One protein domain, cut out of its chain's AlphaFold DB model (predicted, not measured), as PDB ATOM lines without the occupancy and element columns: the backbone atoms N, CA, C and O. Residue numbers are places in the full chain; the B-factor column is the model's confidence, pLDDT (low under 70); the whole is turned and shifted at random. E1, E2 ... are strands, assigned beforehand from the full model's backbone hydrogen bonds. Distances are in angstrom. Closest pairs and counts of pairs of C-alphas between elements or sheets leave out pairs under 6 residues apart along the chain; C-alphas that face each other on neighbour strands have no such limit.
ATOM      1  N   ASP A  37     -37.605  46.097 -42.349       93.81
ATOM      2  CA  ASP A  37     -36.315  45.557 -42.797       93.81
ATOM      3  C   ASP A  37     -36.511  44.074 -43.097       93.81
ATOM      4  O   ASP A  37     -36.689  43.271 -42.196       93.81
ATOM      5  N   ILE A  38     -36.595  43.715 -44.370       95.19
ATOM      6  CA  ILE A  38     -37.077  42.411 -44.814       95.19
ATOM      7  C   ILE A  38     -35.907  41.513 -45.186       95.19
ATOM      8  O   ILE A  38     -35.079  41.868 -46.026       95.19
ATOM      9  N   ILE A  39     -35.907  40.304 -44.632       95.00
ATOM     10  CA  ILE A  39     -35.128  39.172 -45.123       95.00
ATOM     11  C   ILE A  39     -36.031  38.333 -46.029       95.00
ATOM     12  O   ILE A  39     -37.064  37.821 -45.591       95.00
ATOM     13  N   TYR A  40     -35.651  38.202 -47.301       95.00
ATOM     14  CA  TYR A  40     -36.332  37.345 -48.278       95.00
ATOM     15  C   TYR A  40     -35.545  36.060 -48.500       95.00
ATOM     16  O   TYR A  40     -34.346  36.121 -48.747       95.00
ATOM     17  N   SER A  41     -36.203  34.903 -48.464       90.94
ATOM     18  CA  SER A  41     -35.509  33.613 -48.420       90.94
ATOM     19  C   SER A  41     -34.685  33.287 -49.663       90.94
ATOM     20  O   SER A  41     -33.682  32.588 -49.568       90.94
ATOM     21  N   GLY A  42     -35.129  33.707 -50.849       85.62
ATOM     22  CA  GLY A  42     -34.542  33.284 -52.126       85.62
ATOM     23  C   GLY A  42     -34.726  31.792 -52.467       85.62
ATOM     24  O   GLY A  42     -34.495  31.407 -53.614       85.62
ATOM     25  N   PHE A  43     -35.182  30.957 -51.528       86.25
ATOM     26  CA  PHE A  43     -35.507  29.551 -51.756       86.25
ATOM     27  C   PHE A  43     -36.887  29.411 -52.374       86.25
ATOM     28  O   PHE A  43     -37.824  30.094 -51.966       86.25
ATOM     29  N   GLN A  44     -37.009  28.483 -53.326       87.62
ATOM     30  CA  GLN A  44     -38.257  28.284 -54.045       87.62
ATOM     31  C   GLN A  44     -38.665  26.829 -54.183       87.62
ATOM     32  O   GLN A  44     -37.825  25.939 -54.298       87.62
ATOM     33  N   ASN A  45     -39.980  26.622 -54.268       88.50
ATOM     34  CA  ASN A  45     -40.603  25.338 -54.599       88.50
ATOM     35  C   ASN A  45     -40.175  24.185 -53.675       88.50
ATOM     36  O   ASN A  45     -40.030  23.040 -54.118       88.50
ATOM     37  N   ILE A  46     -39.995  24.468 -52.384       87.81
ATOM     38  CA  ILE A  46     -39.640  23.448 -51.402       87.81
ATOM     39  C   ILE A  46     -40.831  22.511 -51.239       87.81
ATOM     40  O   ILE A  46     -41.895  22.902 -50.760       87.81
ATOM     41  N   THR A  47     -40.652  21.265 -51.668       86.69
ATOM     42  CA  THR A  47     -41.694  20.243 -51.571       86.69
ATOM     43  C   THR A  47     -41.696  19.641 -50.175       86.69
ATOM     44  O   THR A  47     -40.653  19.241 -49.652       86.69
ATOM     45  N   ILE A  48     -42.885  19.540 -49.595       81.38
ATOM     46  CA  ILE A  48     -43.127  18.865 -48.331       81.38
ATOM     47  C   ILE A  48     -43.938  17.595 -48.619       81.38
ATOM     48  O   ILE A  48     -45.069  17.694 -49.104       81.38
ATOM     49  N   PRO A  49     -43.378  16.399 -48.378       77.81
ATOM     50  CA  PRO A  49     -44.049  15.144 -48.693       77.81
ATOM     51  C   PRO A  49     -45.186  14.842 -47.706       77.81
ATOM     52  O   PRO A  49     -45.263  15.403 -46.619       77.81
ATOM     53  N   THR A  50     -46.051  13.892 -48.064       73.75
ATOM     54  CA  THR A  50     -47.153  13.408 -47.210       73.75
ATOM     55  C   THR A  50     -46.698  12.480 -46.079       73.75
ATOM     56  O   THR A  50     -47.520  12.025 -45.289       73.75
ATOM     57  N   THR A  51     -45.409  12.148 -45.991       71.44
ATOM     58  CA  THR A  51     -44.879  11.223 -44.982       71.44
ATOM     59  C   THR A  51     -44.573  11.944 -43.668       71.44
ATOM     60  O   THR A  51     -44.288  13.137 -43.633       71.44
ATOM     61  N   TYR A  52     -44.577  11.209 -42.552       62.47
ATOM     62  CA  TYR A  52     -44.212  11.760 -41.237       62.47
ATOM     63  C   TYR A  52     -42.748  12.229 -41.145       62.47
ATOM     64  O   TYR A  52     -42.404  12.977 -40.236       62.47
ATOM     65  N   ALA A  53     -41.892  11.827 -42.086       68.19
ATOM     66  CA  ALA A  53     -40.486  12.226 -42.166       68.19
ATOM     67  C   ALA A  53     -40.267  13.512 -42.997       68.19
ATOM     68  O   ALA A  53     -39.204  13.672 -43.584       68.19
ATOM     69  N   GLY A  54     -41.288  14.373 -43.111       72.44
ATOM     70  CA  GLY A  54     -41.302  15.543 -43.995       72.44
ATOM     71  C   GLY A  54     -40.153  16.541 -43.819       72.44
ATOM     72  O   GLY A  54     -39.332  16.436 -42.913       72.44
ATOM     73  N   THR A  55     -40.103  17.523 -44.717       81.44
ATOM     74  CA  THR A  55     -39.063  18.557 -44.747       81.44
ATOM     75  C   THR A  55     -39.252  19.555 -43.599       81.44
ATOM     76  O   THR A  55     -40.320  20.149 -43.455       81.44
ATOM     77  N   TYR A  56     -38.202  19.757 -42.812       81.00
ATOM     78  CA  TYR A  56     -38.089  20.814 -41.812       81.00
ATOM     79  C   TYR A  56     -37.595  22.082 -42.497       81.00
ATOM     80  O   TYR A  56     -36.742  22.003 -43.384       81.00
ATOM     81  N   ILE A  57     -38.116  23.234 -42.087       83.94
ATOM     82  CA  ILE A  57     -37.724  24.545 -42.602       83.94
ATOM     83  C   ILE A  57     -37.198  25.401 -41.453       83.94
ATOM     84  O   ILE A  57     -37.815  25.490 -40.389       83.94
ATOM     85  N   ASP A  58     -36.051  26.008 -41.711       85.62
ATOM     86  CA  ASP A  58     -35.374  26.993 -40.884       85.62
ATOM     87  C   ASP A  58     -35.566  28.348 -41.570       85.62
ATOM     88  O   ASP A  58     -34.996  28.608 -42.636       85.62
ATOM     89  N   VAL A  59     -36.488  29.154 -41.050       85.56
ATOM     90  CA  VAL A  59     -36.943  30.391 -41.692       85.56
ATOM     91  C   VAL A  59     -35.901  31.475 -41.503       85.56
ATOM     92  O   VAL A  59     -35.610  32.196 -42.463       85.56
ATOM     93  N   ASP A  60     -35.342  31.577 -40.297       83.56
ATOM     94  CA  ASP A  60     -34.314  32.552 -39.955       83.56
ATOM     95  C   ASP A  60     -32.910  32.105 -40.369       83.56
ATOM     96  O   ASP A  60     -32.146  32.929 -40.876       83.56
ATOM     97  N   GLY A  61     -32.590  30.814 -40.276       83.94
ATOM     98  CA  GLY A  61     -31.365  30.248 -40.845       83.94
ATOM     99  C   GLY A  61     -31.416  30.030 -42.360       83.94
ATOM    100  O   GLY A  61     -30.402  29.668 -42.960       83.94
ATOM    101  N   MET A  62     -32.567  30.287 -42.993       85.56
ATOM    102  CA  MET A  62     -32.782  30.233 -44.442       85.56
ATOM    103  C   MET A  62     -32.331  28.895 -45.039       85.56
ATOM    104  O   MET A  62     -31.461  28.834 -45.908       85.56
ATOM    105  N   SER A  63     -32.893  27.793 -44.542       85.69
ATOM    106  CA  SER A  63     -32.532  26.459 -45.017       85.69
ATOM    107  C   SER A  63     -33.666  25.429 -44.891       85.69
ATOM    108  O   SER A  63     -34.714  25.677 -44.295       85.69
ATOM    109  N   SER A  64     -33.487  24.267 -45.532       86.19
ATOM    110  CA  SER A  64     -34.420  23.125 -45.512       86.19
ATOM    111  C   SER A  64     -33.678  21.818 -45.198       86.19
ATOM    112  O   SER A  64     -32.591  21.611 -45.738       86.19
ATOM    113  N   SER A  65     -34.255  20.913 -44.402       83.88
ATOM    114  CA  SER A  65     -33.653  19.617 -44.040       83.88
ATOM    115  C   SER A  65     -34.676  18.485 -44.132       83.88
ATOM    116  O   SER A  65     -35.839  18.656 -43.784       83.88
ATOM    117  N   SER A  66     -34.249  17.295 -44.562       81.75
ATOM    118  CA  SER A  66     -35.083  16.080 -44.546       81.75
ATOM    119  C   SER A  66     -35.049  15.332 -43.208       81.75
ATOM    120  O   SER A  66     -35.721  14.318 -43.051       81.75
ATOM    121  N   SER A  67     -34.236  15.789 -42.254       78.31
ATOM    122  CA  SER A  67     -34.116  15.197 -40.919       78.31
ATOM    123  C   SER A  67     -34.467  16.218 -39.839       78.31
ATOM    124  O   SER A  67     -34.135  17.394 -40.013       78.31
ATOM    125  N   PRO A  68     -35.084  15.788 -38.720       71.44
ATOM    126  CA  PRO A  68     -35.369  16.679 -37.607       71.44
ATOM    127  C   PRO A  68     -34.074  17.270 -37.055       71.44
ATOM    128  O   PRO A  68     -33.125  16.546 -36.750       71.44
ATOM    129  N   THR A  69     -34.065  18.580 -36.885       69.88
ATOM    130  CA  THR A  69     -32.930  19.348 -36.379       69.88
ATOM    131  C   THR A  69     -33.420  20.265 -35.265       69.88
ATOM    132  O   THR A  69     -34.482  20.879 -35.355       69.88
ATOM    133  N   ALA A  70     -32.671  20.319 -34.164       65.75
ATOM    134  CA  ALA A  70     -33.027  21.171 -33.035       65.75
ATOM    135  C   ALA A  70     -32.955  22.651 -33.443       65.75
ATOM    136  O   ALA A  70     -31.975  23.065 -34.057       65.75
ATOM    137  N   GLY A  71     -33.978  23.432 -33.088       62.25
ATOM    138  CA  GLY A  71     -34.040  24.872 -33.367       62.25
ATOM    139  C   GLY A  71     -34.698  25.261 -34.693       62.25
ATOM    140  O   GLY A  71     -34.867  26.444 -34.922       62.25
ATOM    141  N   TRP A  72     -35.105  24.302 -35.528       67.56
ATOM    142  CA  TRP A  72     -35.780  24.597 -36.793       67.56
ATOM    143  C   TRP A  72     -37.252  24.960 -36.577       67.56
ATOM    144  O   TRP A  72     -37.948  24.322 -35.778       67.56
ATOM    145  N   ASP A  73     -37.714  25.977 -37.301       62.09
ATOM    146  CA  ASP A  73     -38.951  26.694 -36.992       62.09
ATOM    147  C   ASP A  73     -40.212  25.871 -37.206       62.09
ATOM    148  O   ASP A  73     -41.120  25.908 -36.370       62.09
ATOM    149  N   PHE A  74     -40.289  25.108 -38.300       68.31
ATOM    150  CA  PHE A  74     -41.486  24.322 -38.578       68.31
ATOM    151  C   PHE A  74     -41.245  23.100 -39.477       68.31
ATOM    152  O   PHE A  74     -40.433  23.107 -40.400       68.31
ATOM    153  N   ASN A  75     -42.011  22.035 -39.219       64.62
ATOM    154  CA  ASN A  75     -42.304  20.969 -40.177       64.62
ATOM    155  C   ASN A  75     -43.798  21.093 -40.500       64.62
ATOM    156  O   ASN A  75     -44.634  20.710 -39.678       64.62
ATOM    157  N   PRO A  76     -44.156  21.722 -41.625       54.12
ATOM    158  CA  PRO A  76     -45.509  22.233 -41.811       54.12
ATOM    159  C   PRO A  76     -46.563  21.167 -42.069       54.12
ATOM    160  O   PRO A  76     -47.740  21.519 -42.076       54.12
ATOM    161  N   PHE A  77     -46.170  19.916 -42.342       56.88
ATOM    162  CA  PHE A  77     -47.108  18.871 -42.743       56.88
ATOM    163  C   PHE A  77     -46.647  17.490 -42.282       56.88
ATOM    164  O   PHE A  77     -46.362  16.612 -43.097       56.88
ATOM    165  N   MET A  78     -46.635  17.241 -40.971       52.03
ATOM    166  CA  MET A  78     -46.590  15.849 -40.511       52.03
ATOM    167  C   MET A  78     -47.812  15.112 -41.074       52.03
ATOM    168  O   MET A  78     -48.946  15.445 -40.743       52.03
ATOM    169  N   GLY A  79     -47.604  14.160 -41.985       47.59
ATOM    170  CA  GLY A  79     -48.712  13.436 -42.614       47.59
ATOM    171  C   GLY A  79     -49.544  14.250 -43.621       47.59
ATOM    172  O   GLY A  79     -50.651  13.834 -43.946       47.59
ATOM    173  N   GLY A  80     -49.070  15.411 -44.096       49.97
ATOM    174  CA  GLY A  80     -49.784  16.219 -45.099       49.97
ATOM    175  C   GLY A  80     -50.794  17.249 -44.565       49.97
ATOM    176  O   GLY A  80     -51.307  18.020 -45.367       49.97
ATOM    177  N   VAL A  81     -51.065  17.298 -43.249       52.22
ATOM    178  CA  VAL A  81     -52.244  18.022 -42.697       52.22
ATOM    179  C   VAL A  81     -51.908  19.080 -41.633       52.22
ATOM    180  O   VAL A  81     -52.638  20.060 -41.478       52.22
ATOM    181  N   TYR A  82     -50.805  18.912 -40.898       60.34
ATOM    182  CA  TYR A  82     -50.565  19.610 -39.628       60.34
ATOM    183  C   TYR A  82     -49.479  20.676 -39.689       60.34
ATOM    184  O   TYR A  82     -48.304  20.319 -39.762       60.34
ATOM    185  N   LEU A  83     -49.846  21.948 -39.503       71.31
ATOM    186  CA  LEU A  83     -48.876  23.024 -39.319       71.31
ATOM    187  C   LEU A  83     -48.369  23.043 -37.877       71.31
ATOM    188  O   LEU A  83     -49.115  23.399 -36.967       71.31
ATOM    189  N   TYR A  84     -47.109  22.671 -37.666       69.19
ATOM    190  CA  TYR A  84     -46.478  22.735 -36.350       69.19
ATOM    191  C   TYR A  84     -46.120  24.184 -35.977       69.19
ATOM    192  O   TYR A  84     -45.490  24.886 -36.764       69.19
ATOM    193  N   ASN A  85     -46.501  24.625 -34.777       73.62
ATOM    194  CA  ASN A  85     -46.054  25.880 -34.166       73.62
ATOM    195  C   ASN A  85     -45.226  25.577 -32.898       73.62
ATOM    196  O   ASN A  85     -45.307  24.489 -32.322       73.62
ATOM    197  N   ASN A  86     -44.449  26.546 -32.429       75.38
ATOM    198  CA  ASN A  86     -43.680  26.431 -31.189       75.38
ATOM    199  C   ASN A  86     -43.525  27.818 -30.528       75.38
ATOM    200  O   ASN A  86     -44.073  28.806 -31.003       75.38
ATOM    201  N   SER A  87     -42.784  27.936 -29.426       76.38
ATOM    202  CA  SER A  87     -42.627  29.228 -28.735       76.38
ATOM    203  C   SER A  87     -41.990  30.341 -29.580       76.38
ATOM    204  O   SER A  87     -42.166  31.508 -29.241       76.38
ATOM    205  N   THR A  88     -41.251  30.003 -30.639       80.44
ATOM    206  CA  THR A  88     -40.593  30.960 -31.535       80.44
ATOM    207  C   THR A  88     -41.413  31.234 -32.791       80.44
ATOM    208  O   THR A  88     -41.483  32.390 -33.194       80.44
ATOM    209  N   PHE A  89     -42.090  30.235 -33.359       84.50
ATOM    210  CA  PHE A  89     -42.882  30.331 -34.585       84.50
ATOM    211  C   PHE A  89     -44.383  30.153 -34.324       84.50
ATOM    212  O   PHE A  89     -44.831  29.117 -33.826       84.50
ATOM    213  N   GLN A  90     -45.181  31.147 -34.709       84.62
ATOM    214  CA  GLN A  90     -46.635  31.163 -34.551       84.62
ATOM    215  C   GLN A  90     -47.315  31.610 -35.851       84.62
ATOM    216  O   GLN A  90     -47.085  32.737 -36.284       84.62
ATOM    217  N   PRO A  91     -48.175  30.790 -36.478       86.62
ATOM    218  CA  PRO A  91     -48.952  31.220 -37.639       86.62
ATOM    219  C   PRO A  91     -50.053  32.217 -37.251       86.62
ATOM    220  O   PRO A  91     -50.518  32.230 -36.110       86.62
ATOM    221  N   ALA A  92     -50.508  33.008 -38.220       88.12
ATOM    222  CA  ALA A  92     -51.677  33.869 -38.091       88.12
ATOM    223  C   ALA A  92     -52.961  33.031 -38.016       88.12
ATOM    224  O   ALA A  92     -53.176  32.117 -38.820       88.12
ATOM    225  N   ARG A  93     -53.822  33.349 -37.045       83.69
ATOM    226  CA  ARG A  93     -55.038  32.590 -36.733       83.69
ATOM    227  C   ARG A  93     -56.256  33.479 -36.541       83.69
ATOM    228  O   ARG A  93     -56.137  34.681 -36.312       83.69
ATOM    229  N   THR A  94     -57.423  32.840 -36.552       81.75
ATOM    230  CA  THR A  94     -58.730  33.453 -36.268       81.75
ATOM    231  C   THR A  94     -58.905  33.878 -34.807       81.75
ATOM    232  O   THR A  94     -59.820  34.640 -34.507       81.75
ATOM    233  N   GLY A  95     -58.061  33.388 -33.893       80.69
ATOM    234  CA  GLY A  95     -58.118  33.691 -32.464       80.69
ATOM    235  C   GLY A  95     -56.809  33.374 -31.734       80.69
ATOM    236  O   GLY A  95     -55.786  33.055 -32.342       80.69
ATOM    237  N   THR A  96     -56.816  33.505 -30.408       78.00
ATOM    238  CA  THR A  96     -55.617  33.377 -29.559       78.00
ATOM    239  C   THR A  96     -55.313  31.946 -29.103       78.00
ATOM    240  O   THR A  96     -54.327  31.725 -28.400       78.00
ATOM    241  N   GLY A  97     -56.161  30.977 -29.446       74.56
ATOM    242  CA  GLY A  97     -56.018  29.572 -29.091       74.56
ATOM    243  C   GLY A  97     -54.928  28.850 -29.889       74.56
ATOM    244  O   GLY A  97     -54.639  29.155 -31.047       74.56
ATOM    245  N   GLY A  98     -54.325  27.830 -29.267       69.94
ATOM    246  CA  GLY A  98     -53.316  26.965 -29.896       69.94
ATOM    247  C   GLY A  98     -53.844  26.107 -31.054       69.94
ATOM    248  O   GLY A  98     -53.055  25.646 -31.868       69.94
ATOM    249  N   LEU A  99     -55.164  25.905 -31.120       72.75
ATOM    250  CA  LEU A  99     -55.857  25.067 -32.106       72.75
ATOM    251  C   LEU A  99     -56.780  25.877 -33.028       72.75
ATOM    252  O   LEU A  99     -57.537  25.287 -33.796       72.75
ATOM    253  N   ASP A 100     -56.747  27.208 -32.935       77.69
ATOM    254  CA  ASP A 100     -57.576  28.065 -33.780       77.69
ATOM    255  C   ASP A 100     -57.155  27.943 -35.249       77.69
ATOM    256  O   ASP A 100     -55.990  27.676 -35.571       77.69
ATOM    257  N   THR A 101     -58.119  28.148 -36.144       77.38
ATOM    258  CA  THR A 101     -57.927  27.995 -37.585       77.38
ATOM    259  C   THR A 101     -56.852  28.953 -38.089       77.38
ATOM    260  O   THR A 101     -56.869  30.151 -37.795       77.38
ATOM    261  N   VAL A 102     -55.912  28.409 -38.861       81.44
ATOM    262  CA  VAL A 102     -54.892  29.182 -39.576       81.44
ATOM    263  C   VAL A 102     -55.546  29.899 -40.752       81.44
ATOM    264  O   VAL A 102     -56.349  29.305 -41.466       81.44
ATOM    265  N   LEU A 103     -55.198  31.169 -40.933       84.81
ATOM    266  CA  LEU A 103     -55.775  32.018 -41.970       84.81
ATOM    267  C   LEU A 103     -55.019  31.867 -43.295       84.81
ATOM    268  O   LEU A 103     -53.796  32.018 -43.318       84.81
ATOM    269  N   ASP A 104     -55.752  31.652 -44.387       88.00
ATOM    270  CA  ASP A 104     -55.261  31.945 -45.737       88.00
ATOM    271  C   ASP A 104     -55.447  33.442 -46.019       88.00
ATOM    272  O   ASP A 104     -56.571  33.954 -46.065       88.00
ATOM    273  N   LEU A 105     -54.340  34.169 -46.118       90.31
ATOM    274  CA  LEU A 105     -54.347  35.619 -46.263       90.31
ATOM    275  C   LEU A 105     -54.355  36.018 -47.739       90.31
ATOM    276  O   LEU A 105     -53.648  35.452 -48.570       90.31
ATOM    277  N   ALA A 106     -55.100  37.071 -48.071       90.75
ATOM    278  CA  ALA A 106     -55.016  37.668 -49.399       90.75
ATOM    279  C   ALA A 106     -53.621  38.276 -49.623       90.75
ATOM    280  O   ALA A 106     -52.994  38.750 -48.673       90.75
ATOM    281  N   ALA A 107     -53.149  38.312 -50.873       90.44
ATOM    282  CA  ALA A 107     -51.957  39.080 -51.236       90.44
ATOM    283  C   ALA A 107     -52.140  40.560 -50.857       90.44
ATOM    284  O   ALA A 107     -53.227  41.117 -51.021       90.44
ATOM    285  N   GLY A 108     -51.089  41.191 -50.339       90.62
ATOM    286  CA  GLY A 108     -51.178  42.549 -49.816       90.62
ATOM    287  C   GLY A 108     -51.924  42.647 -48.478       90.62
ATOM    288  O   GLY A 108     -52.486  43.688 -48.161       90.62
ATOM    289  N   THR A 109     -51.952  41.590 -47.670       91.44
ATOM    290  CA  THR A 109     -52.374  41.686 -46.266       91.44
ATOM    291  C   THR A 109     -51.183  42.136 -45.426       91.44
ATOM    292  O   THR A 109     -50.127  41.506 -45.466       91.44
ATOM    293  N   ALA A 110     -51.341  43.217 -44.660       91.81
ATOM    294  CA  ALA A 110     -50.317  43.701 -43.736       91.81
ATOM    295  C   ALA A 110     -50.136  42.738 -42.551       91.81
ATOM    296  O   ALA A 110     -51.111  42.369 -41.897       91.81
ATOM    297  N   ILE A 111     -48.891  42.370 -42.247       90.81
ATOM    298  CA  ILE A 111     -48.521  41.490 -41.136       90.81
ATOM    299  C   ILE A 111     -47.673  42.285 -40.145       90.81
ATOM    300  O   ILE A 111     -46.524  42.626 -40.422       90.81
ATOM    301  N   ASN A 112     -48.257  42.593 -38.989       88.44
ATOM    302  CA  ASN A 112     -47.590  43.266 -37.878       88.44
ATOM    303  C   ASN A 112     -48.348  43.005 -36.562       88.44
ATOM    304  O   ASN A 112     -49.403  42.367 -36.542       88.44
ATOM    305  N   SER A 113     -47.823  43.543 -35.459       81.62
ATOM    306  CA  SER A 113     -48.406  43.406 -34.112       81.62
ATOM    307  C   SER A 113     -49.802  44.027 -33.939       81.62
ATOM    308  O   SER A 113     -50.521  43.671 -33.009       81.62
ATOM    309  N   SER A 114     -50.179  44.955 -34.819       76.44
ATOM    310  CA  SER A 114     -51.430  45.722 -34.776       76.44
ATOM    311  C   SER A 114     -52.439  45.319 -35.854       76.44
ATOM    312  O   SER A 114     -53.500  45.936 -35.963       76.44
ATOM    313  N   ALA A 115     -52.112  44.316 -36.672       81.44
ATOM    314  CA  ALA A 115     -52.930  43.911 -37.800       81.44
ATOM    315  C   ALA A 115     -54.271  43.359 -37.302       81.44
ATOM    316  O   ALA A 115     -54.338  42.366 -36.575       81.44
ATOM    317  N   SER A 116     -55.357  44.038 -37.676       79.69
ATOM    318  CA  SER A 116     -56.703  43.665 -37.247       79.69
ATOM    319  C   SER A 116     -57.071  42.273 -37.762       79.69
ATOM    320  O   SER A 116     -56.845  41.960 -38.928       79.69
ATOM    321  N   GLY A 117     -57.636  41.438 -36.889       82.00
ATOM    322  CA  GLY A 117     -58.057  40.078 -37.233       82.00
ATOM    323  C   GLY A 117     -56.919  39.062 -37.366       82.00
ATOM    324  O   GLY A 117     -57.204  37.902 -37.652       82.00
ATOM    325  N   LEU A 118     -55.658  39.458 -37.139       87.19
ATOM    326  CA  LEU A 118     -54.529  38.532 -37.067       87.19
ATOM    327  C   LEU A 118     -54.164  38.266 -35.610       87.19
ATOM    328  O   LEU A 118     -53.731  39.160 -34.880       87.19
ATOM    329  N   HIS A 119     -54.305  37.014 -35.190       86.69
ATOM    330  CA  HIS A 119     -53.902  36.579 -33.861       86.69
ATOM    331  C   HIS A 119     -52.679  35.665 -33.938       86.69
ATOM    332  O   HIS A 119     -52.638  34.728 -34.733       86.69
ATOM    333  N   PHE A 120     -51.700  35.928 -33.070       85.44
ATOM    334  CA  PHE A 120     -50.511  35.100 -32.866       85.44
ATOM    335  C   PHE A 120     -50.472  34.704 -31.389       85.44
ATOM    336  O   PHE A 120     -50.445  35.580 -30.520       85.44
ATOM    337  N   ALA A 121     -50.511  33.407 -31.080       74.12
ATOM    338  CA  ALA A 121     -50.523  32.961 -29.688       74.12
ATOM    339  C   ALA A 121     -49.215  33.351 -28.973       74.12
ATOM    340  O   ALA A 121     -48.132  33.298 -29.552       74.12
ATOM    341  N   SER A 122     -49.300  33.747 -27.702       64.81
ATOM    342  CA  SER A 122     -48.131  34.126 -26.892       64.81
ATOM    343  C   SER A 122     -47.357  32.923 -26.337       64.81
ATOM    344  O   SER A 122     -46.229  33.082 -25.877       64.81
ATOM    345  N   SER A 123     -47.971  31.737 -26.325       59.19
ATOM    346  CA  SER A 123     -47.396  30.485 -25.828       59.19
ATOM    347  C   SER A 123     -48.185  29.271 -26.343       59.19
ATOM    348  O   SER A 123     -49.346  29.393 -26.733       59.19
ATOM    349  N   GLY A 124     -47.554  28.092 -26.321       54.91
ATOM    350  CA  GLY A 124     -48.200  26.799 -26.572       54.91
ATOM    351  C   GLY A 124     -47.637  26.021 -27.765       54.91
ATOM    352  O   GLY A 124     -47.250  26.597 -28.779       54.91
ATOM    353  N   THR A 125     -47.618  24.695 -27.622       55.38
ATOM    354  CA  THR A 125     -47.461  23.718 -28.705       55.38
ATOM    355  C   THR A 125     -48.857  23.315 -29.195       55.38
ATOM    356  O   THR A 125     -49.718  22.965 -28.390       55.38
ATOM    357  N   GLY A 126     -49.130  23.400 -30.496       53.97
ATOM    358  CA  GLY A 126     -50.451  23.090 -31.052       53.97
ATOM    359  C   GLY A 126     -50.573  23.383 -32.549       53.97
ATOM    360  O   GLY A 126     -50.491  24.528 -32.988       53.97
ATOM    361  N   GLY A 127     -50.799  22.339 -33.347       55.47
ATOM    362  CA  GLY A 127     -51.037  22.494 -34.779       55.47
ATOM    363  C   GLY A 127     -52.506  22.733 -35.112       55.47
ATOM    364  O   GLY A 127     -53.391  22.233 -34.418       55.47
ATOM    365  N   SER A 128     -52.771  23.459 -36.201       58.16
ATOM    366  CA  SER A 128     -54.105  23.429 -36.808       58.16
ATOM    367  C   SER A 128     -54.326  22.037 -37.398       58.16
ATOM    368  O   SER A 128     -53.567  21.603 -38.266       58.16
ATOM    369  N   LEU A 129     -55.333  21.331 -36.880       54.06
ATOM    370  CA  LEU A 129     -55.732  19.977 -37.289       54.06
ATOM    371  C   LEU A 129     -56.352  19.939 -38.697       54.06
ATOM    372  O   LEU A 129     -56.495  18.861 -39.270       54.06
ATOM    373  N   ASP A 130     -56.735  21.094 -39.241       55.12
ATOM    374  CA  ASP A 130     -57.548  21.185 -40.446       55.12
ATOM    375  C   ASP A 130     -57.334  22.525 -41.166       55.12
ATOM    376  O   ASP A 130     -57.925  23.552 -40.833       55.12
ATOM    377  N   GLN A 131     -56.432  22.519 -42.147       61.59
ATOM    378  CA  GLN A 131     -56.074  23.711 -42.927       61.59
ATOM    379  C   GLN A 131     -56.879  23.849 -44.229       61.59
ATOM    380  O   GLN A 131     -56.827  24.897 -44.869       61.59
ATOM    381  N   LEU A 132     -57.620  22.804 -44.618       62.12
ATOM    382  CA  LEU A 132     -58.349  22.720 -45.891       62.12
ATOM    383  C   LEU A 132     -59.875  22.776 -45.729       62.12
ATOM    384  O   LEU A 132     -60.597  22.633 -46.714       62.12
ATOM    385  N   GLY A 133     -60.367  23.003 -44.510       53.12
ATOM    386  CA  GLY A 133     -61.781  23.229 -44.248       53.12
ATOM    387  C   GLY A 133     -62.590  21.937 -44.172       53.12
ATOM    388  O   GLY A 133     -63.373  21.602 -45.059       53.12
ATOM    389  N   SER A 134     -62.514  21.248 -43.046       47.78
ATOM    390  CA  SER A 134     -63.562  20.354 -42.574       47.78
ATOM    391  C   SER A 134     -64.732  21.189 -42.019       47.78
ATOM    392  O   SER A 134     -64.928  21.417 -40.831       47.78
ATOM    393  N   SER A 135     -65.600  21.604 -42.943       47.38
ATOM    394  CA  SER A 135     -67.059  21.714 -42.748       47.38
ATOM    395  C   SER A 135     -67.716  22.928 -42.059       47.38
ATOM    396  O   SER A 135     -68.930  22.873 -41.863       47.38
ATOM    397  N   SER A 136     -67.051  24.062 -41.790       43.94
ATOM    398  CA  SER A 136     -67.792  25.292 -41.409       43.94
ATOM    399  C   SER A 136     -67.437  26.503 -42.281       43.94
ATOM    400  O   SER A 136     -66.323  27.012 -42.276       43.94
ATOM    401  N   ALA A 137     -68.406  26.928 -43.089       41.81
ATOM    402  CA  ALA A 137     -68.266  27.841 -44.223       41.81
ATOM    403  C   ALA A 137     -68.132  29.338 -43.854       41.81
ATOM    404  O   ALA A 137     -68.756  30.175 -44.503       41.81
ATOM    405  N   ALA A 138     -67.371  29.700 -42.814       46.47
ATOM    406  CA  ALA A 138     -67.379  31.076 -42.293       46.47
ATOM    407  C   ALA A 138     -66.014  31.781 -42.144       46.47
ATOM    408  O   ALA A 138     -66.014  32.947 -41.760       46.47
ATOM    409  N   LEU A 139     -64.869  31.153 -42.448       51.47
ATOM    410  CA  LEU A 139     -63.525  31.759 -42.305       51.47
ATOM    411  C   LEU A 139     -62.617  31.367 -43.499       51.47
ATOM    412  O   LEU A 139     -62.922  30.368 -44.153       51.47
ATOM    413  N   PRO A 140     -61.535  32.110 -43.831       60.41
ATOM    414  CA  PRO A 140     -60.699  31.801 -44.993       60.41
ATOM    415  C   PRO A 140     -59.858  30.542 -44.738       60.41
ATOM    416  O   PRO A 140     -58.886  30.575 -43.987       60.41
ATOM    417  N   SER A 141     -60.250  29.429 -45.357       72.50
ATOM    418  CA  SER A 141     -59.479  28.183 -45.423       72.50
ATOM    419  C   SER A 141     -58.738  28.087 -46.756       72.50
ATOM    420  O   SER A 141     -59.292  28.487 -47.781       72.50
ATOM    421  N   PHE A 142     -57.551  27.477 -46.767       79.50
ATOM    422  CA  PHE A 142     -56.797  27.258 -48.002       79.50
ATOM    423  C   PHE A 142     -57.584  26.377 -48.976       79.50
ATOM    424  O   PHE A 142     -58.107  25.321 -48.608       79.50
ATOM    425  N   ALA A 143     -57.626  26.777 -50.244       81.56
ATOM    426  CA  ALA A 143     -58.165  25.936 -51.302       81.56
ATOM    427  C   ALA A 143     -57.108  24.922 -51.768       81.56
ATOM    428  O   ALA A 143     -55.960  25.267 -52.051       81.56
ATOM    429  N   ALA A 144     -57.500  23.653 -51.896       81.31
ATOM    430  CA  ALA A 144     -56.588  22.617 -52.372       81.31
ATOM    431  C   ALA A 144     -56.053  22.942 -53.780       81.31
ATOM    432  O   ALA A 144     -56.812  23.310 -54.678       81.31
ATOM    433  N   ASN A 145     -54.750  22.744 -53.975       84.19
ATOM    434  CA  ASN A 145     -53.985  23.001 -55.196       84.19
ATOM    435  C   ASN A 145     -53.969  24.469 -55.655       84.19
ATOM    436  O   ASN A 145     -53.652  24.731 -56.813       84.19
ATOM    437  N   HIS A 146     -54.290  25.408 -54.766       87.38
ATOM    438  CA  HIS A 146     -54.183  26.839 -55.031       87.38
ATOM    439  C   HIS A 146     -53.066  27.455 -54.186       87.38
ATOM    440  O   HIS A 146     -52.735  26.951 -53.110       87.38
ATOM    441  N   GLU A 147     -52.471  28.526 -54.707       90.62
ATOM    442  CA  GLU A 147     -51.549  29.360 -53.944       90.62
ATOM    443  C   GLU A 147     -52.321  30.136 -52.877       90.62
ATOM    444  O   GLU A 147     -53.344  30.752 -53.177       90.62
ATOM    445  N   GLY A 148     -51.805  30.116 -51.653       89.94
ATOM    446  CA  GLY A 148     -52.286  30.919 -50.535       89.94
ATOM    447  C   GLY A 148     -51.125  31.527 -49.754       89.94
ATOM    448  O   GLY A 148     -49.954  31.212 -50.008       89.94
ATOM    449  N   TYR A 149     -51.444  32.386 -48.789       92.31
ATOM    450  CA  TYR A 149     -50.441  33.028 -47.939       92.31
ATOM    451  C   TYR A 149     -50.656  32.714 -46.467       92.31
ATOM    452  O   TYR A 149     -51.690  33.023 -45.880       92.31
ATOM    453  N   LEU A 150     -49.610  32.180 -45.846       89.94
ATOM    454  CA  LEU A 150     -49.514  32.000 -44.409       89.94
ATOM    455  C   LEU A 150     -48.792  33.204 -43.797       89.94
ATOM    456  O   LEU A 150     -47.592  33.362 -43.998       89.94
ATOM    457  N   GLY A 151     -49.490  34.029 -43.019       91.50
ATOM    458  CA  GLY A 151     -48.833  34.994 -42.128       91.50
ATOM    459  C   GLY A 151     -48.250  34.291 -40.902       91.50
ATOM    460  O   GLY A 151     -48.836  33.328 -40.410       91.50
ATOM    461  N   PHE A 152     -47.124  34.765 -40.375       90.12
ATOM    462  CA  PHE A 152     -46.519  34.210 -39.163       90.12
ATOM    463  C   PHE A 152     -45.809  35.267 -38.314       90.12
ATOM    464  O   PHE A 152     -45.475  36.359 -38.773       90.12
ATOM    465  N   LYS A 153     -45.552  34.895 -37.061       89.81
ATOM    466  CA  LYS A 153     -44.652  35.564 -36.132       89.81
ATOM    467  C   LYS A 153     -43.511  34.612 -35.777       89.81
ATOM    468  O   LYS A 153     -43.776  33.507 -35.318       89.81
ATOM    469  N   LEU A 154     -42.270  35.046 -35.975       88.44
ATOM    470  CA  LEU A 154     -41.041  34.295 -35.719       88.44
ATOM    471  C   LEU A 154     -40.136  35.092 -34.778       88.44
ATOM    472  O   LEU A 154     -39.735  36.191 -35.128       88.44
ATOM    473  N   ASN A 155     -39.801  34.590 -33.591       87.12
ATOM    474  CA  ASN A 155     -38.887  35.266 -32.654       87.12
ATOM    475  C   ASN A 155     -39.254  36.743 -32.366       87.12
ATOM    476  O   ASN A 155     -38.391  37.574 -32.099       87.12
ATOM    477  N   GLY A 156     -40.547  37.093 -32.420       87.12
ATOM    478  CA  GLY A 156     -41.024  38.476 -32.250       87.12
ATOM    479  C   GLY A 156     -41.174  39.285 -33.544       87.12
ATOM    480  O   GLY A 156     -41.862  40.306 -33.523       87.12
ATOM    481  N   ASN A 157     -40.604  38.795 -34.641       91.12
ATOM    482  CA  ASN A 157     -40.664  39.349 -35.990       91.12
ATOM    483  C   ASN A 157     -41.885  38.838 -36.750       91.12
ATOM    484  O   ASN A 157     -42.425  37.785 -36.415       91.12
ATOM    485  N   TYR A 158     -42.316  39.561 -37.778       92.69
ATOM    486  CA  TYR A 158     -43.518  39.237 -38.550       92.69
ATOM    487  C   TYR A 158     -43.153  38.889 -39.985       92.69
ATOM    488  O   TYR A 158     -42.286  39.521 -40.579       92.69
ATOM    489  N   GLY A 159     -43.813  37.893 -40.559       93.88
ATOM    490  CA  GLY A 159     -43.493  37.425 -41.898       93.88
ATOM    491  C   GLY A 159     -44.657  36.747 -42.585       93.88
ATOM    492  O   GLY A 159     -45.757  36.621 -42.045       93.88
ATOM    493  N   TRP A 160     -44.399  36.321 -43.810       94.12
ATOM    494  CA  TRP A 160     -45.345  35.581 -44.618       94.12
ATOM    495  C   TRP A 160     -44.639  34.471 -45.396       94.12
ATOM    496  O   TRP A 160     -43.455  34.567 -45.720       94.12
ATOM    497  N   MET A 161     -45.384  33.417 -45.711       92.44
ATOM    498  CA  MET A 161     -44.976  32.341 -46.609       92.44
ATOM    499  C   MET A 161     -46.026  32.167 -47.685       92.44
ATOM    500  O   MET A 161     -47.221  32.167 -47.385       92.44
ATOM    501  N   ARG A 162     -45.590  31.972 -48.922       93.12
ATOM    502  CA  ARG A 162     -46.478  31.570 -50.007       93.12
ATOM    503  C   ARG A 162     -46.460  30.057 -50.121       93.12
ATOM    504  O   ARG A 162     -45.394  29.440 -50.185       93.12
ATOM    505  N   VAL A 163     -47.637  29.449 -50.121       89.25
ATOM    506  CA  VAL A 163     -47.782  28.001 -49.973       89.25
ATOM    507  C   VAL A 163     -48.830  27.430 -50.921       89.25
ATOM    508  O   VAL A 163     -49.746  28.128 -51.338       89.25
ATOM    509  N   VAL A 164     -48.703  26.144 -51.245       87.69
ATOM    510  CA  VAL A 164     -49.718  25.361 -51.966       87.69
ATOM    511  C   VAL A 164     -49.984  24.077 -51.192       87.69
ATOM    512  O   VAL A 164     -49.064  23.284 -50.981       87.69
ATOM    513  N   PHE A 165     -51.235  23.839 -50.798       81.12
ATOM    514  CA  PHE A 165     -51.653  22.631 -50.073       81.12
ATOM    515  C   PHE A 165     -52.440  21.697 -50.988       81.12
ATOM    516  O   PHE A 165     -53.306  22.156 -51.721       81.12
ATOM    517  N   THR A 166     -52.184  20.385 -50.965       73.50
ATOM    518  CA  THR A 166     -52.724  19.458 -51.986       73.50
ATOM    519  C   THR A 166     -53.640  18.367 -51.425       73.50
ATOM    520  O   THR A 166     -53.442  17.198 -51.722       73.50
ATOM    521  N   ASN A 167     -54.635  18.707 -50.591       70.00
ATOM    522  CA  ASN A 167     -55.642  17.760 -50.049       70.00
ATOM    523  C   ASN A 167     -55.111  16.394 -49.575       70.00
ATOM    524  O   ASN A 167     -55.792  15.378 -49.692       70.00
ATOM    525  N   ASN A 168     -53.897  16.388 -49.019       66.00
ATOM    526  CA  ASN A 168     -53.159  15.214 -48.550       66.00
ATOM    527  C   ASN A 168     -52.779  14.195 -49.642       66.00
ATOM    528  O   ASN A 168     -52.244  13.138 -49.318       66.00
ATOM    529  N   SER A 169     -53.014  14.489 -50.923       67.94
ATOM    530  CA  SER A 169     -52.725  13.569 -52.030       67.94
ATOM    531  C   SER A 169     -51.303  13.710 -52.581       67.94
ATOM    532  O   SER A 169     -50.702  12.707 -52.963       67.94
ATOM    533  N   ALA A 170     -50.733  14.922 -52.569       71.62
ATOM    534  CA  ALA A 170     -49.389  15.212 -53.083       71.62
ATOM    535  C   ALA A 170     -48.508  16.031 -52.113       71.62
ATOM    536  O   ALA A 170     -47.435  16.500 -52.492       71.62
ATOM    537  N   GLY A 171     -48.935  16.184 -50.854       77.00
ATOM    538  CA  GLY A 171     -48.224  16.944 -49.824       77.00
ATOM    539  C   GLY A 171     -48.489  18.447 -49.913       77.00
ATOM    540  O   GLY A 171     -49.629  18.887 -50.083       77.00
ATOM    541  N   ALA A 172     -47.444  19.248 -49.791       80.62
ATOM    542  CA  ALA A 172     -47.534  20.694 -49.919       80.62
ATOM    543  C   ALA A 172     -46.255  21.273 -50.512       80.62
ATOM    544  O   ALA A 172     -45.236  20.591 -50.631       80.62
ATOM    545  N   LYS A 173     -46.301  22.548 -50.881       86.50
ATOM    546  CA  LYS A 173     -45.135  23.291 -51.347       86.50
ATOM    547  C   LYS A 173     -45.044  24.620 -50.621       86.50
ATOM    548  O   LYS A 173     -46.049  25.313 -50.504       86.50
ATOM    549  N   VAL A 174     -43.840  24.975 -50.190       88.56
ATOM    550  CA  VAL A 174     -43.489  26.348 -49.824       88.56
ATOM    551  C   VAL A 174     -42.823  26.967 -51.044       88.56
ATOM    552  O   VAL A 174     -41.789  26.482 -51.511       88.56
ATOM    553  N   LEU A 175     -43.458  27.986 -51.611       90.50
ATOM    554  CA  LEU A 175     -42.984  28.639 -52.826       90.50
ATOM    555  C   LEU A 175     -41.908  29.673 -52.526       90.50
ATOM    556  O   LEU A 175     -40.968  29.757 -53.300       90.50
ATOM    557  N   ASP A 176     -42.045  30.420 -51.437       91.69
ATOM    558  CA  ASP A 176     -41.079  31.387 -50.909       91.69
ATOM    559  C   ASP A 176     -41.581  31.948 -49.567       91.69
ATOM    560  O   ASP A 176     -42.702  31.663 -49.127       91.69
ATOM    561  N   TRP A 177     -40.724  32.710 -48.888       93.69
ATOM    562  CA  TRP A 177     -41.084  33.424 -47.667       93.69
ATOM    563  C   TRP A 177     -40.236  34.673 -47.460       93.69
ATOM    564  O   TRP A 177     -39.112  34.786 -47.959       93.69
ATOM    565  N   ALA A 178     -40.779  35.596 -46.675       94.62
ATOM    566  CA  ALA A 178     -40.070  36.772 -46.204       94.62
ATOM    567  C   ALA A 178     -40.494  37.115 -44.776       94.62
ATOM    568  O   ALA A 178     -41.634  36.859 -44.382       94.62
ATOM    569  N   TYR A 179     -39.603  37.732 -44.008       93.81
ATOM    570  CA  TYR A 179     -39.925  38.244 -42.679       93.81
ATOM    571  C   TYR A 179     -39.200  39.552 -42.382       93.81
ATOM    572  O   TYR A 179     -38.138  39.830 -42.928       93.81
ATOM    573  N   ASP A 180     -39.821  40.363 -41.538       93.94
ATOM    574  CA  ASP A 180     -39.373  41.682 -41.120       93.94
ATOM    575  C   ASP A 180     -38.574  41.605 -39.814       93.94
ATOM    576  O   ASP A 180     -39.108  41.199 -38.785       93.94
ATOM    577  N   THR A 181     -37.315  42.026 -39.841       92.00
ATOM    578  CA  THR A 181     -36.385  42.079 -38.707       92.00
ATOM    579  C   THR A 181     -36.375  43.410 -37.967       92.00
ATOM    580  O   THR A 181     -35.677  43.541 -36.963       92.00
TER     581      THR A 181
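This is residues 37 to 181 of the 447 residues of an uncharacterized protein of Verrucomicrobia bacterium (UniProt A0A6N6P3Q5). With little regular structure, the domain is a twisted, branched antiparallel sheet of long strands E6, E7, E8 and short edge strands E1, E2, E5, plus a small separate hairpin, E3 and E4, and long loops. The 145 printed residues hold no named helix and eight strands, E1 to E8 in order, with 42 residues: all strand. It is compact, radius of gyration of the C-alphas 13.8 A, spanning 37 by 35 by 28 A.

E1, residues 37 to 40, and E2, residues 46 to 48, lie on one side of E8, residues 172 to 180; within hydrogen-bond range are N 39 and O 179, 2.8 A, and N 46 and O 174, 2.8 A. E3, residues 56 to 58, and E4, residues 63 to 65, form a hairpin, N 56 to O 65 2.8 A. E5, residues 89 to 91, E6, residues 147 to 154, E7, residues 157 to 165, and E8 form a meander, each the antiparallel neighbour of the one before: N 90 to O 153 2.8 A, N 150 to O 161 2.8 A, N 160 to O 178 2.9 A.

E1 begins at C-alpha 37 (-36.315, 45.557, -42.797); E8, 24.2 A long, ends at C-alpha 180 (-39.373, 41.682, -41.120).

The printed part has no cut. Links E4 to E5 and E5 to E6 are long. Mean pLDDT of the printed part is 77.6; residues under 70 include 122 to 140.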